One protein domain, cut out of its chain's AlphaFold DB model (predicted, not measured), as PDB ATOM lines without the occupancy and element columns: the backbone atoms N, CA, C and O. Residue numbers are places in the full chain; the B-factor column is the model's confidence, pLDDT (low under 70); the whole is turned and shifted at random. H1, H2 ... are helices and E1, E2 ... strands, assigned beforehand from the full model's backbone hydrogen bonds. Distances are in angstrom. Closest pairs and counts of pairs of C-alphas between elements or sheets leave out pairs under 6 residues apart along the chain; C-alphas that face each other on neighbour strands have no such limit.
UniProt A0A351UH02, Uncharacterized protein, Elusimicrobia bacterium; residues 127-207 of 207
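Overview. This is residues 127 to 207 of the 207 residues of an uncharacterized protein of Elusimicrobia bacterium (UniProt A0A351UH02). There is little regular structure: one three-stranded sheet with a helix over one face, amid long loops. H1, E1, E2 and E3 follow in order, holding 19 of 81 printed residues; class and sheet are mixed. It is compact, radius of gyration of the C-alphas 12.9 A, spanning 39 by 29 by 17 A.

Along the chain. Find H1, residues 130 to 137, from C-alpha 130 at (7.824, 8.783, -55.416). Next come E1, residues 161 to 164, E2, 175 to 178, and E3, 189 to 191, ending at C-alpha 191, (8.633, 6.954, -40.450).

Arrangement. Beside inner strand E2 find parallel E1, N 162 to O 175, and antiparallel E3, its hairpin partner, N 176 to O 190, each pair 2.8 A, within hydrogen-bond range. H1 is on the sheet, height 9.2 A, over E2 and only just over E1, with 3 C-alphas. In H1, 3 of 4 O i to N i+4 pairs are within range.

Size, cuts and confidence. The printed part has no cut; the H1 to E1 link is long; no printed residue's pLDDT is under 70.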
ATOM      1  N   PRO A 127      14.377  13.893 -55.417       97.56
ATOM      2  CA  PRO A 127      13.347  13.326 -56.286       97.56
ATOM      3  C   PRO A 127      11.962  13.947 -56.055       97.56
ATOM      4  O   PRO A 127      11.472  13.967 -54.932       97.56
ATOM      5  N   ALA A 128      11.291  14.407 -57.108       96.75
ATOM      6  CA  ALA A 128       9.876  14.794 -57.015       96.75
ATOM      7  C   ALA A 128       8.945  13.575 -57.162       96.75
ATOM      8  O   ALA A 128       7.836  13.543 -56.626       96.75
ATOM      9  N   GLU A 129       9.414  12.541 -57.864       95.38
ATOM     10  CA  GLU A 129       8.641  11.339 -58.149       95.38
ATOM     11  C   GLU A 129       8.866  10.271 -57.077       95.38
ATOM     12  O   GLU A 129       9.989   9.829 -56.822       95.38
ATOM     13  N   ALA A 130       7.776   9.792 -56.473       91.19
ATOM     14  CA  ALA A 130       7.824   8.783 -55.416       91.19
ATOM     15  C   ALA A 130       8.506   7.475 -55.863       91.19
ATOM     16  O   ALA A 130       9.194   6.834 -55.069       91.19
ATOM     17  N   ALA A 131       8.367   7.116 -57.143       93.31
ATOM     18  CA  ALA A 131       8.950   5.909 -57.725       93.31
ATOM     19  C   ALA A 131      10.490   5.886 -57.647       93.31
ATOM     20  O   ALA A 131      11.092   4.824 -57.483       93.31
ATOM     21  N   GLU A 132      11.146   7.049 -57.723       94.00
ATOM     22  CA  GLU A 132      12.605   7.136 -57.591       94.00
ATOM     23  C   GLU A 132      13.054   6.841 -56.155       94.00
ATOM     24  O   GLU A 132      14.059   6.161 -55.941       94.00
ATOM     25  N   VAL A 133      12.286   7.296 -55.162       93.88
ATOM     26  CA  VAL A 133      12.541   6.993 -53.746       93.88
ATOM     27  C   VAL A 133      12.212   5.530 -53.444       93.88
ATOM     28  O   VAL A 133      12.952   4.865 -52.718       93.88
ATOM     29  N   GLU A 134      11.156   4.988 -54.054       93.69
ATOM     30  CA  GLU A 134      10.771   3.579 -53.923       93.69
ATOM     31  C   GLU A 134      11.882   2.636 -54.381       93.69
ATOM     32  O   GLU A 134      12.166   1.647 -53.699       93.69
ATOM     33  N   ALA A 135      12.598   2.984 -55.451       91.69
ATOM     34  CA  ALA A 135      13.776   2.241 -55.884       91.69
ATOM     35  C   ALA A 135      14.900   2.228 -54.823       91.69
ATOM     36  O   ALA A 135      15.582   1.213 -54.663       91.69
ATOM     37  N   MET A 136      15.077   3.310 -54.052       91.25
ATOM     38  CA  MET A 136      16.092   3.397 -52.987       91.25
ATOM     39  C   MET A 136      15.720   2.585 -51.737       91.25
ATOM     40  O   MET A 136      16.595   2.004 -51.083       91.25
ATOM     41  N   VAL A 137      14.430   2.545 -51.396       89.19
ATOM     42  CA  VAL A 137      13.899   1.768 -50.261       89.19
ATOM     43  C   VAL A 137      13.809   0.283 -50.596       89.19
ATOM     44  O   VAL A 137      14.075  -0.567 -49.747       89.19
ATOM     45  N   SER A 138      13.499  -0.043 -51.847       89.31
ATOM     46  CA  SER A 138      13.382  -1.422 -52.330       89.31
ATOM     47  C   SER A 138      14.711  -2.026 -52.787       89.31
ATOM     48  O   SER A 138      14.742  -3.187 -53.200       89.31
ATOM     49  N   ALA A 139      15.816  -1.281 -52.681       87.81
ATOM     50  CA  ALA A 139      17.139  -1.751 -53.065       87.81
ATOM     51  C   ALA A 139      17.519  -3.075 -52.356       87.81
ATOM     52  O   ALA A 139      17.150  -3.295 -51.191       87.81
ATOM     53  N   PRO A 140      18.275  -3.976 -53.018       85.06
ATOM     54  CA  PRO A 140      18.720  -5.227 -52.413       85.06
ATOM     55  C   PRO A 140      19.431  -5.001 -51.073       85.06
ATOM     56  O   PRO A 140      20.271  -4.117 -50.940       85.06
ATOM     57  N   GLY A 141      19.087  -5.808 -50.066       80.62
ATOM     58  CA  GLY A 141      19.646  -5.691 -48.714       80.62
ATOM     59  C   GLY A 141      18.906  -4.720 -47.786       80.62
ATOM     60  O   GLY A 141      19.134  -4.765 -46.576       80.62
ATOM     61  N   ARG A 142      17.965  -3.909 -48.292       83.44
ATOM     62  CA  ARG A 142      17.092  -3.086 -47.443       83.44
ATOM     63  C   ARG A 142      16.111  -3.960 -46.668       83.44
ATOM     64  O   ARG A 142      15.405  -4.796 -47.247       83.44
ATOM     65  N   LYS A 143      16.067  -3.754 -45.353       85.38
ATOM     66  CA  LYS A 143      15.122  -4.425 -44.459       85.38
ATOM     67  C   LYS A 143      13.743  -3.787 -44.571       85.38
ATOM     68  O   LYS A 143      13.614  -2.624 -44.941       85.38
ATOM     69  N   GLU A 144      12.722  -4.575 -44.271       89.69
ATOM     70  CA  GLU A 144      11.364  -4.064 -44.124       89.69
ATOM     71  C   GLU A 144      11.276  -3.165 -42.882       89.69
ATOM     72  O   GLU A 144      11.983  -3.368 -41.888       89.69
ATOM     73  N   LEU A 145      10.418  -2.154 -42.962       88.19
ATOM     74  CA  LEU A 145       9.994  -1.362 -41.823       88.19
ATOM     75  C   LEU A 145       9.064  -2.230 -40.971       88.19
ATOM     76  O   LEU A 145       8.121  -2.808 -41.502       88.19
ATOM     77  N   TRP A 146       9.341  -2.293 -39.665       89.81
ATOM     78  CA  TRP A 146       8.715  -3.185 -38.670       89.81
ATOM     79  C   TRP A 146       9.078  -4.669 -38.794       89.81
ATOM     80  O   TRP A 146       8.738  -5.341 -39.755       89.81
ATOM     81  N   ASP A 147       9.699  -5.232 -37.753       83.12
ATOM     82  CA  ASP A 147       9.863  -6.687 -37.659       83.12
ATOM     83  C   ASP A 147       8.621  -7.317 -37.015       83.12
ATOM     84  O   ASP A 147       8.346  -7.129 -35.824       83.12
ATOM     85  N   THR A 148       7.870  -8.102 -37.787       78.06
ATOM     86  CA  THR A 148       6.646  -8.758 -37.308       78.06
ATOM     87  C   THR A 148       6.881 -10.100 -36.625       78.06
ATOM     88  O   THR A 148       5.932 -10.642 -36.055       78.06
ATOM     89  N   ARG A 149       8.101 -10.660 -36.636       78.81
ATOM     90  CA  ARG A 149       8.371 -12.011 -36.096       78.81
ATOM     91  C   ARG A 149       7.983 -12.146 -34.628       78.81
ATOM     92  O   ARG A 149       7.566 -13.213 -34.194       78.81
ATOM     93  N   LEU A 150       8.090 -11.050 -33.883       76.44
ATOM     94  CA  LEU A 150       7.769 -10.987 -32.462       76.44
ATOM     95  C   LEU A 150       6.536 -10.125 -32.154       76.44
ATOM     96  O   LEU A 150       6.249  -9.897 -30.982       76.44
ATOM     97  N   LYS A 151       5.806  -9.657 -33.183       81.38
ATOM     98  CA  LYS A 151       4.631  -8.770 -33.052       81.38
ATOM     99  C   LYS A 151       4.877  -7.607 -32.076       81.38
ATOM    100  O   LYS A 151       4.059  -7.327 -31.207       81.38
ATOM    101  N   LEU A 152       6.050  -6.980 -32.188       79.19
ATOM    102  CA  LEU A 152       6.509  -5.946 -31.248       79.19
ATOM    103  C   LEU A 152       5.951  -4.556 -31.556       79.19
ATOM    104  O   LEU A 152       6.060  -3.672 -30.713       79.19
ATOM    105  N   TYR A 153       5.383  -4.377 -32.748       82.56
ATOM    106  CA  TYR A 153       4.881  -3.109 -33.264       82.56
ATOM    107  C   TYR A 153       3.432  -3.274 -33.720       82.56
ATOM    108  O   TYR A 153       3.008  -4.375 -34.079       82.56
ATOM    109  N   GLU A 154       2.688  -2.172 -33.708       85.75
ATOM    110  CA  GLU A 154       1.268  -2.143 -34.082       85.75
ATOM    111  C   GLU A 154       1.054  -2.277 -35.595       85.75
ATOM    112  O   GLU A 154       0.032  -2.792 -36.052       85.75
ATOM    113  N   HIS A 155       2.054  -1.872 -36.377       90.50
ATOM    114  CA  HIS A 155       2.024  -1.921 -37.831       90.50
ATOM    115  C   HIS A 155       2.588  -3.237 -38.381       90.50
ATOM    116  O   HIS A 155       3.404  -3.927 -37.760       90.50
ATOM    117  N   ARG A 156       2.139  -3.593 -39.588       90.81
ATOM    118  CA  ARG A 156       2.656  -4.746 -40.334       90.81
ATOM    119  C   ARG A 156       3.980  -4.398 -41.001       90.81
ATOM    120  O   ARG A 156       4.206  -3.246 -41.350       90.81
ATOM    121  N   SER A 157       4.794  -5.422 -41.237       92.38
ATOM    122  CA  SER A 157       6.031  -5.298 -42.004       92.38
ATOM    123  C   SER A 157       5.749  -4.726 -43.394       92.38
ATOM    124  O   SER A 157       4.818  -5.185 -44.062       92.38
ATOM    125  N   THR A 158       6.513  -3.722 -43.820       92.81
ATOM    126  CA  THR A 158       6.276  -3.022 -45.091       92.81
ATOM    127  C   THR A 158       7.553  -2.415 -45.672       92.81
ATOM    128  O   THR A 158       8.494  -2.075 -44.959       92.81
ATOM    129  N   LYS A 159       7.591  -2.253 -46.995       92.25
ATOM    130  CA  LYS A 159       8.564  -1.393 -47.697       92.25
ATOM    131  C   LYS A 159       7.893  -0.224 -48.412       92.25
ATOM    132  O   LYS A 159       8.574   0.536 -49.090       92.25
ATOM    133  N   ALA A 160       6.575  -0.101 -48.271       93.62
ATOM    134  CA  ALA A 160       5.806   0.918 -48.951       93.62
ATOM    135  C   ALA A 160       6.239   2.317 -48.507       93.62
ATOM    136  O   ALA A 160       6.612   2.538 -47.347       93.62
ATOM    137  N   ILE A 161       6.151   3.248 -49.449       95.12
ATOM    138  CA  ILE A 161       6.403   4.665 -49.238       95.12
ATOM    139  C   ILE A 161       5.117   5.416 -49.531       95.12
ATOM    140  O   ILE A 161       4.497   5.213 -50.572       95.12
ATOM    141  N   ASN A 162       4.764   6.329 -48.637       96.75
ATOM    142  CA  ASN A 162       3.746   7.328 -48.892       96.75
ATOM    143  C   ASN A 162       4.427   8.656 -49.231       96.75
ATOM    144  O   ASN A 162       5.283   9.142 -48.488       96.75
ATOM    145  N   ALA A 163       4.040   9.232 -50.361       96.62
ATOM    146  CA  ALA A 163       4.479  10.551 -50.775       96.62
ATOM    147  C   ALA A 163       3.499  11.610 -50.257       96.62
ATOM    148  O   ALA A 163       2.281  11.459 -50.394       96.62
ATOM    149  N   TYR A 164       4.029  12.665 -49.647       96.94
ATOM    150  CA  TYR A 164       3.252  13.727 -49.019       96.94
ATOM    151  C   TYR A 164       3.697  15.110 -49.493       96.94
ATOM    152  O   TYR A 164       4.866  15.339 -49.796       96.94
ATOM    153  N   ALA A 165       2.762  16.061 -49.480       96.56
ATOM    154  CA  ALA A 165       3.067  17.467 -49.749       96.56
ATOM    155  C   ALA A 165       3.754  18.168 -48.557       96.56
ATOM    156  O   ALA A 165       4.465  19.155 -48.715       96.56
ATOM    157  N   SER A 166       3.581  17.646 -47.342       96.56
ATOM    158  CA  SER A 166       4.155  18.205 -46.115       96.56
ATOM    159  C   SER A 166       4.550  17.107 -45.134       96.56
ATOM    160  O   SER A 166       4.089  15.966 -45.231       96.56
ATOM    161  N   ALA A 167       5.408  17.446 -44.171       94.81
ATOM    162  CA  ALA A 167       5.803  16.526 -43.115       94.81
ATOM    163  C   ALA A 167       4.704  16.420 -42.046       94.81
ATOM    164  O   ALA A 167       4.652  17.209 -41.107       94.81
ATOM    165  N   GLU A 168       3.822  15.437 -42.192       94.81
ATOM    166  CA  GLU A 168       2.739  15.155 -41.255       94.81
ATOM    167  C   GLU A 168       2.617  13.644 -41.052       94.81
ATOM    168  O   GLU A 168       2.476  12.885 -42.010       94.81
ATOM    169  N   ALA A 169       2.649  13.211 -39.793       94.56
ATOM    170  CA  ALA A 169       2.402  11.818 -39.451       94.56
ATOM    171  C   ALA A 169       0.898  11.512 -39.503       94.56
ATOM    172  O   ALA A 169       0.090  12.202 -38.887       94.56
ATOM    173  N   ARG A 170       0.544  10.454 -40.224       96.62
ATOM    174  CA  ARG A 170      -0.802   9.926 -40.470       96.62
ATOM    175  C   ARG A 170      -0.989   8.501 -39.951       96.62
ATOM    176  O   ARG A 170      -2.005   7.879 -40.250       96.62
ATOM    177  N   ASP A 171      -0.013   7.977 -39.210       95.62
ATOM    178  CA  ASP A 171      -0.068   6.656 -38.570       95.62
ATOM    179  C   ASP A 171      -0.301   5.493 -39.535       95.62
ATOM    180  O   ASP A 171      -0.894   4.469 -39.195       95.62
ATOM    181  N   THR A 172       0.195   5.614 -40.765       96.12
ATOM    182  CA  THR A 172       0.081   4.514 -41.729       96.12
ATOM    183  C   THR A 172       1.037   3.365 -41.415       96.12
ATOM    184  O   THR A 172       0.804   2.232 -41.836       96.12
ATOM    185  N   GLY A 173       2.117   3.640 -40.678       94.50
ATOM    186  CA  GLY A 173       3.204   2.696 -40.456       94.50
ATOM    187  C   GLY A 173       4.070   2.473 -41.694       94.50
ATOM    188  O   GLY A 173       4.844   1.525 -41.715       94.50
ATOM    189  N   ASN A 174       3.962   3.298 -42.731       95.75
ATOM    190  CA  ASN A 174       4.837   3.217 -43.897       95.75
ATOM    191  C   ASN A 174       6.054   4.134 -43.737       95.75
ATOM    192  O   ASN A 174       6.155   4.939 -42.805       95.75
ATOM    193  N   TRP A 175       6.987   4.035 -44.678       96.56
ATOM    194  CA  TRP A 175       7.917   5.132 -44.895       96.56
ATOM    195  C   TRP A 175       7.158   6.336 -45.450       96.56
ATOM    196  O   TRP A 175       6.209   6.178 -46.217       96.56
ATOM    197  N   ALA A 176       7.594   7.535 -45.097       97.50
ATOM    198  CA  ALA A 176       7.046   8.773 -45.615       97.50
ATOM    199  C   ALA A 176       8.131   9.617 -46.260       97.50
ATOM    200  O   ALA A 176       9.261   9.693 -45.768       97.50
ATOM    201  N   TYR A 177       7.759  10.276 -47.347       98.06
ATOM    202  CA  TYR A 177       8.635  11.163 -48.082       98.06
ATOM    203  C   TYR A 177       7.890  12.429 -48.495       98.06
ATOM    204  O   TYR A 177       6.795  12.350 -49.048       98.06
ATOM    205  N   VAL A 178       8.480  13.595 -48.235       98.31
ATOM    206  CA  VAL A 178       7.930  14.870 -48.698       98.31
ATOM    207  C   VAL A 178       8.453  15.153 -50.100       98.31
ATOM    208  O   VAL A 178       9.622  15.507 -50.265       98.31
ATOM    209  N   ASN A 179       7.590  14.979 -51.100       97.44
ATOM    210  CA  ASN A 179       7.956  15.035 -52.515       97.44
ATOM    211  C   ASN A 179       7.473  16.301 -53.237       97.44
ATOM    212  O   ASN A 179       7.685  16.418 -54.439       97.44
ATOM    213  N   ASP A 180       6.831  17.231 -52.527       97.75
ATOM    214  CA  ASP A 180       6.414  18.522 -53.078       97.75
ATOM    215  C   ASP A 180       7.580  19.527 -53.053       97.75
ATOM    216  O   ASP A 180       7.979  19.950 -51.964       97.75
ATOM    217  N   PRO A 181       8.114  19.958 -54.214       97.19
ATOM    218  CA  PRO A 181       9.221  20.911 -54.280       97.19
ATOM    219  C   PRO A 181       8.899  22.303 -53.724       97.19
ATOM    220  O   PRO A 181       9.822  23.069 -53.449       97.19
ATOM    221  N   ALA A 182       7.618  22.657 -53.578       97.62
ATOM    222  CA  ALA A 182       7.202  23.915 -52.960       97.62
ATOM    223  C   ALA A 182       7.233  23.859 -51.422       97.62
ATOM    224  O   ALA A 182       7.164  24.898 -50.760       97.62
ATOM    225  N   SER A 183       7.338  22.659 -50.849       97.69
ATOM    226  CA  SER A 183       7.331  22.439 -49.409       97.69
ATOM    227  C   SER A 183       8.671  22.821 -48.774       97.69
ATOM    228  O   SER A 183       9.724  22.436 -49.288       97.69
ATOM    229  N   PRO A 184       8.684  23.495 -47.609       96.94
ATOM    230  CA  PRO A 184       9.924  23.712 -46.861       96.94
ATOM    231  C   PRO A 184      10.550  22.397 -46.365       96.94
ATOM    232  O   PRO A 184      11.749  22.355 -46.098       96.94
ATOM    233  N   ASP A 185       9.756  21.327 -46.264       97.31
ATOM    234  CA  ASP A 185      10.208  19.986 -45.889       97.31
ATOM    235  C   ASP A 185      10.616  19.127 -47.103       97.31
ATOM    236  O   ASP A 185      10.852  17.930 -46.935       97.31
ATOM    237  N   PHE A 186      10.684  19.676 -48.325       97.94
ATOM    238  CA  PHE A 186      11.001  18.893 -49.523       97.94
ATOM    239  C   PHE A 186      12.289  18.075 -49.356       97.94
ATOM    240  O   PHE A 186      13.348  18.603 -49.009       97.94
ATOM    241  N   GLY A 187      12.199  16.768 -49.614       97.00
ATOM    242  CA  GLY A 187      13.300  15.828 -49.405       97.00
ATOM    243  C   GLY A 187      13.307  15.138 -48.041       97.00
ATOM    244  O   GLY A 187      14.088  14.204 -47.837       97.00
ATOM    245  N   ARG A 188      12.438  15.533 -47.107       97.50
ATOM    246  CA  ARG A 188      12.350  14.893 -45.794       97.50
ATOM    247  C   ARG A 188      11.815  13.473 -45.926       97.50
ATOM    248  O   ARG A 188      10.719  13.247 -46.430       97.50
ATOM    249  N   PHE A 189      12.579  12.524 -45.400       97.62
ATOM    250  CA  PHE A 189      12.222  11.109 -45.339       97.62
ATOM    251  C   PHE A 189      12.127  10.673 -43.877       97.62
ATOM    252  O   PHE A 189      13.054  10.943 -43.114       97.62
ATOM    253  N   TYR A 190      11.026  10.050 -43.468       97.38
ATOM    254  CA  TYR A 190      10.732   9.726 -42.067       97.38
ATOM    255  C   TYR A 190       9.830   8.491 -41.955       97.38
ATOM    256  O   TYR A 190       9.416   7.914 -42.960       97.38
ATOM    257  N   ILE A 191       9.559   8.055 -40.726       96.81
ATOM    258  CA  ILE A 191       8.633   6.954 -40.450       96.81
ATOM    259  C   ILE A 191       7.254   7.536 -40.148       96.81
ATOM    260  O   ILE A 191       7.111   8.357 -39.243       96.81
ATOM    261  N   ASP A 192       6.232   7.096 -40.872       97.06
ATOM    262  CA  ASP A 192       4.870   7.587 -40.699       97.06
ATOM    263  C   ASP A 192       4.162   6.934 -39.504       97.06
ATOM    264  O   ASP A 192       3.336   6.030 -39.656       97.06
ATOM    265  N   CYS A 193       4.548   7.347 -38.299       95.81
ATOM    266  CA  CYS A 193       4.011   6.813 -37.055       95.81
ATOM    267  C   CYS A 193       4.174   7.832 -35.911       95.81
ATOM    268  O   CYS A 193       5.258   8.373 -35.682       95.81
ATOM    269  N   THR A 194       3.088   8.100 -35.195       96.06
ATOM    270  CA  THR A 194       2.999   8.984 -34.026       96.06
ATOM    271  C   THR A 194       3.306   8.251 -32.723       96.06
ATOM    272  O   THR A 194       3.637   8.896 -31.726       96.06
ATOM    273  N   HIS A 195       3.277   6.912 -32.724       94.44
ATOM    274  CA  HIS A 195       3.684   6.112 -31.572       94.44
ATOM    275  C   HIS A 195       5.132   6.405 -31.178       94.44
ATOM    276  O   HIS A 195       6.001   6.676 -32.011       94.44
ATOM    277  N   THR A 196       5.401   6.319 -29.880       93.06
ATOM    278  CA  THR A 196       6.723   6.595 -29.326       93.06
ATOM    279  C   THR A 196       7.651   5.392 -29.451       93.06
ATOM    280  O   THR A 196       7.262   4.264 -29.139       93.06
ATOM    281  N   ASP A 197       8.914   5.636 -29.797       89.50
ATOM    282  CA  ASP A 197       9.986   4.672 -29.573       89.50
ATOM    283  C   ASP A 197      10.103   4.386 -28.072       89.50
ATOM    284  O   ASP A 197      10.346   5.290 -27.267       89.50
ATOM    285  N   GLN A 198       9.970   3.111 -27.706       82.88
ATOM    286  CA  GLN A 198       9.913   2.638 -26.320       82.88
ATOM    287  C   GLN A 198      11.151   3.018 -25.489       82.88
ATOM    288  O   GLN A 198      11.071   3.035 -24.264       82.88
ATOM    289  N   TYR A 199      12.282   3.341 -26.127       80.94
ATOM    290  CA  TYR A 199      13.532   3.677 -25.432       80.94
ATOM    291  C   TYR A 199      13.751   5.166 -25.196       80.94
ATOM    292  O   TYR A 199      14.383   5.531 -24.210       80.94
ATOM    293  N   HIS A 200      13.277   6.019 -26.102       84.56
ATOM    294  CA  HIS A 200      13.572   7.455 -26.063       84.56
ATOM    295  C   HIS A 200      12.322   8.297 -25.791       84.56
ATOM    296  O   HIS A 200      12.444   9.488 -25.531       84.56
ATOM    297  N   GLY A 201      11.124   7.704 -25.882       89.00
ATOM    298  CA  GLY A 201       9.854   8.416 -25.724       89.00
ATOM    299  C   GLY A 201       9.545   9.391 -26.864       89.00
ATOM    300  O   GLY A 201       8.609  10.175 -26.756       89.00
ATOM    301  N   LEU A 202      10.319   9.358 -27.952       93.44
ATOM    302  CA  LEU A 202      10.129  10.215 -29.120       93.44
ATOM    303  C   LEU A 202       9.209   9.530 -30.126       93.44
ATOM    304  O   LEU A 202       9.358   8.333 -30.372       93.44
ATOM    305  N   ALA A 203       8.287  10.282 -30.725       94.94
ATOM    306  CA  ALA A 203       7.443   9.769 -31.800       94.94
ATOM    307  C   ALA A 203       8.298   9.340 -33.001       94.94
ATOM    308  O   ALA A 203       9.252  10.031 -33.368       94.94
ATOM    309  N   TRP A 204       7.954   8.218 -33.631       95.12
ATOM    310  CA  TRP A 204       8.713   7.668 -34.759       95.12
ATOM    311  C   TRP A 204       8.887   8.654 -35.923       95.12
ATOM    312  O   TRP A 204       9.944   8.678 -36.550       95.12
ATOM    313  N   SER A 205       7.900   9.517 -36.151       95.81
ATOM    314  CA  SER A 205       7.912  10.581 -37.162       95.81
ATOM    315  C   SER A 205       8.879  11.739 -36.896       95.81
ATOM    316  O   SER A 205       9.129  12.556 -37.788       95.81
ATOM    317  N   THR A 206       9.430  11.825 -35.683       95.31
ATOM    318  CA  THR A 206      10.402  12.865 -35.308       95.31
ATOM    319  C   THR A 206      11.846  12.466 -35.578       95.31
ATOM    320  O   THR A 206      12.706  13.345 -35.617       95.31
ATOM    321  N   TYR A 207      12.112  11.169 -35.774       91.75
ATOM    322  CA  TYR A 207      13.420  10.692 -36.212       91.75
ATOM    323  C   TYR A 207      13.663  11.070 -37.650       91.75
ATOM    324  O   TYR A 207      14.803  11.480 -37.936       91.75
TER     325      TYR A 207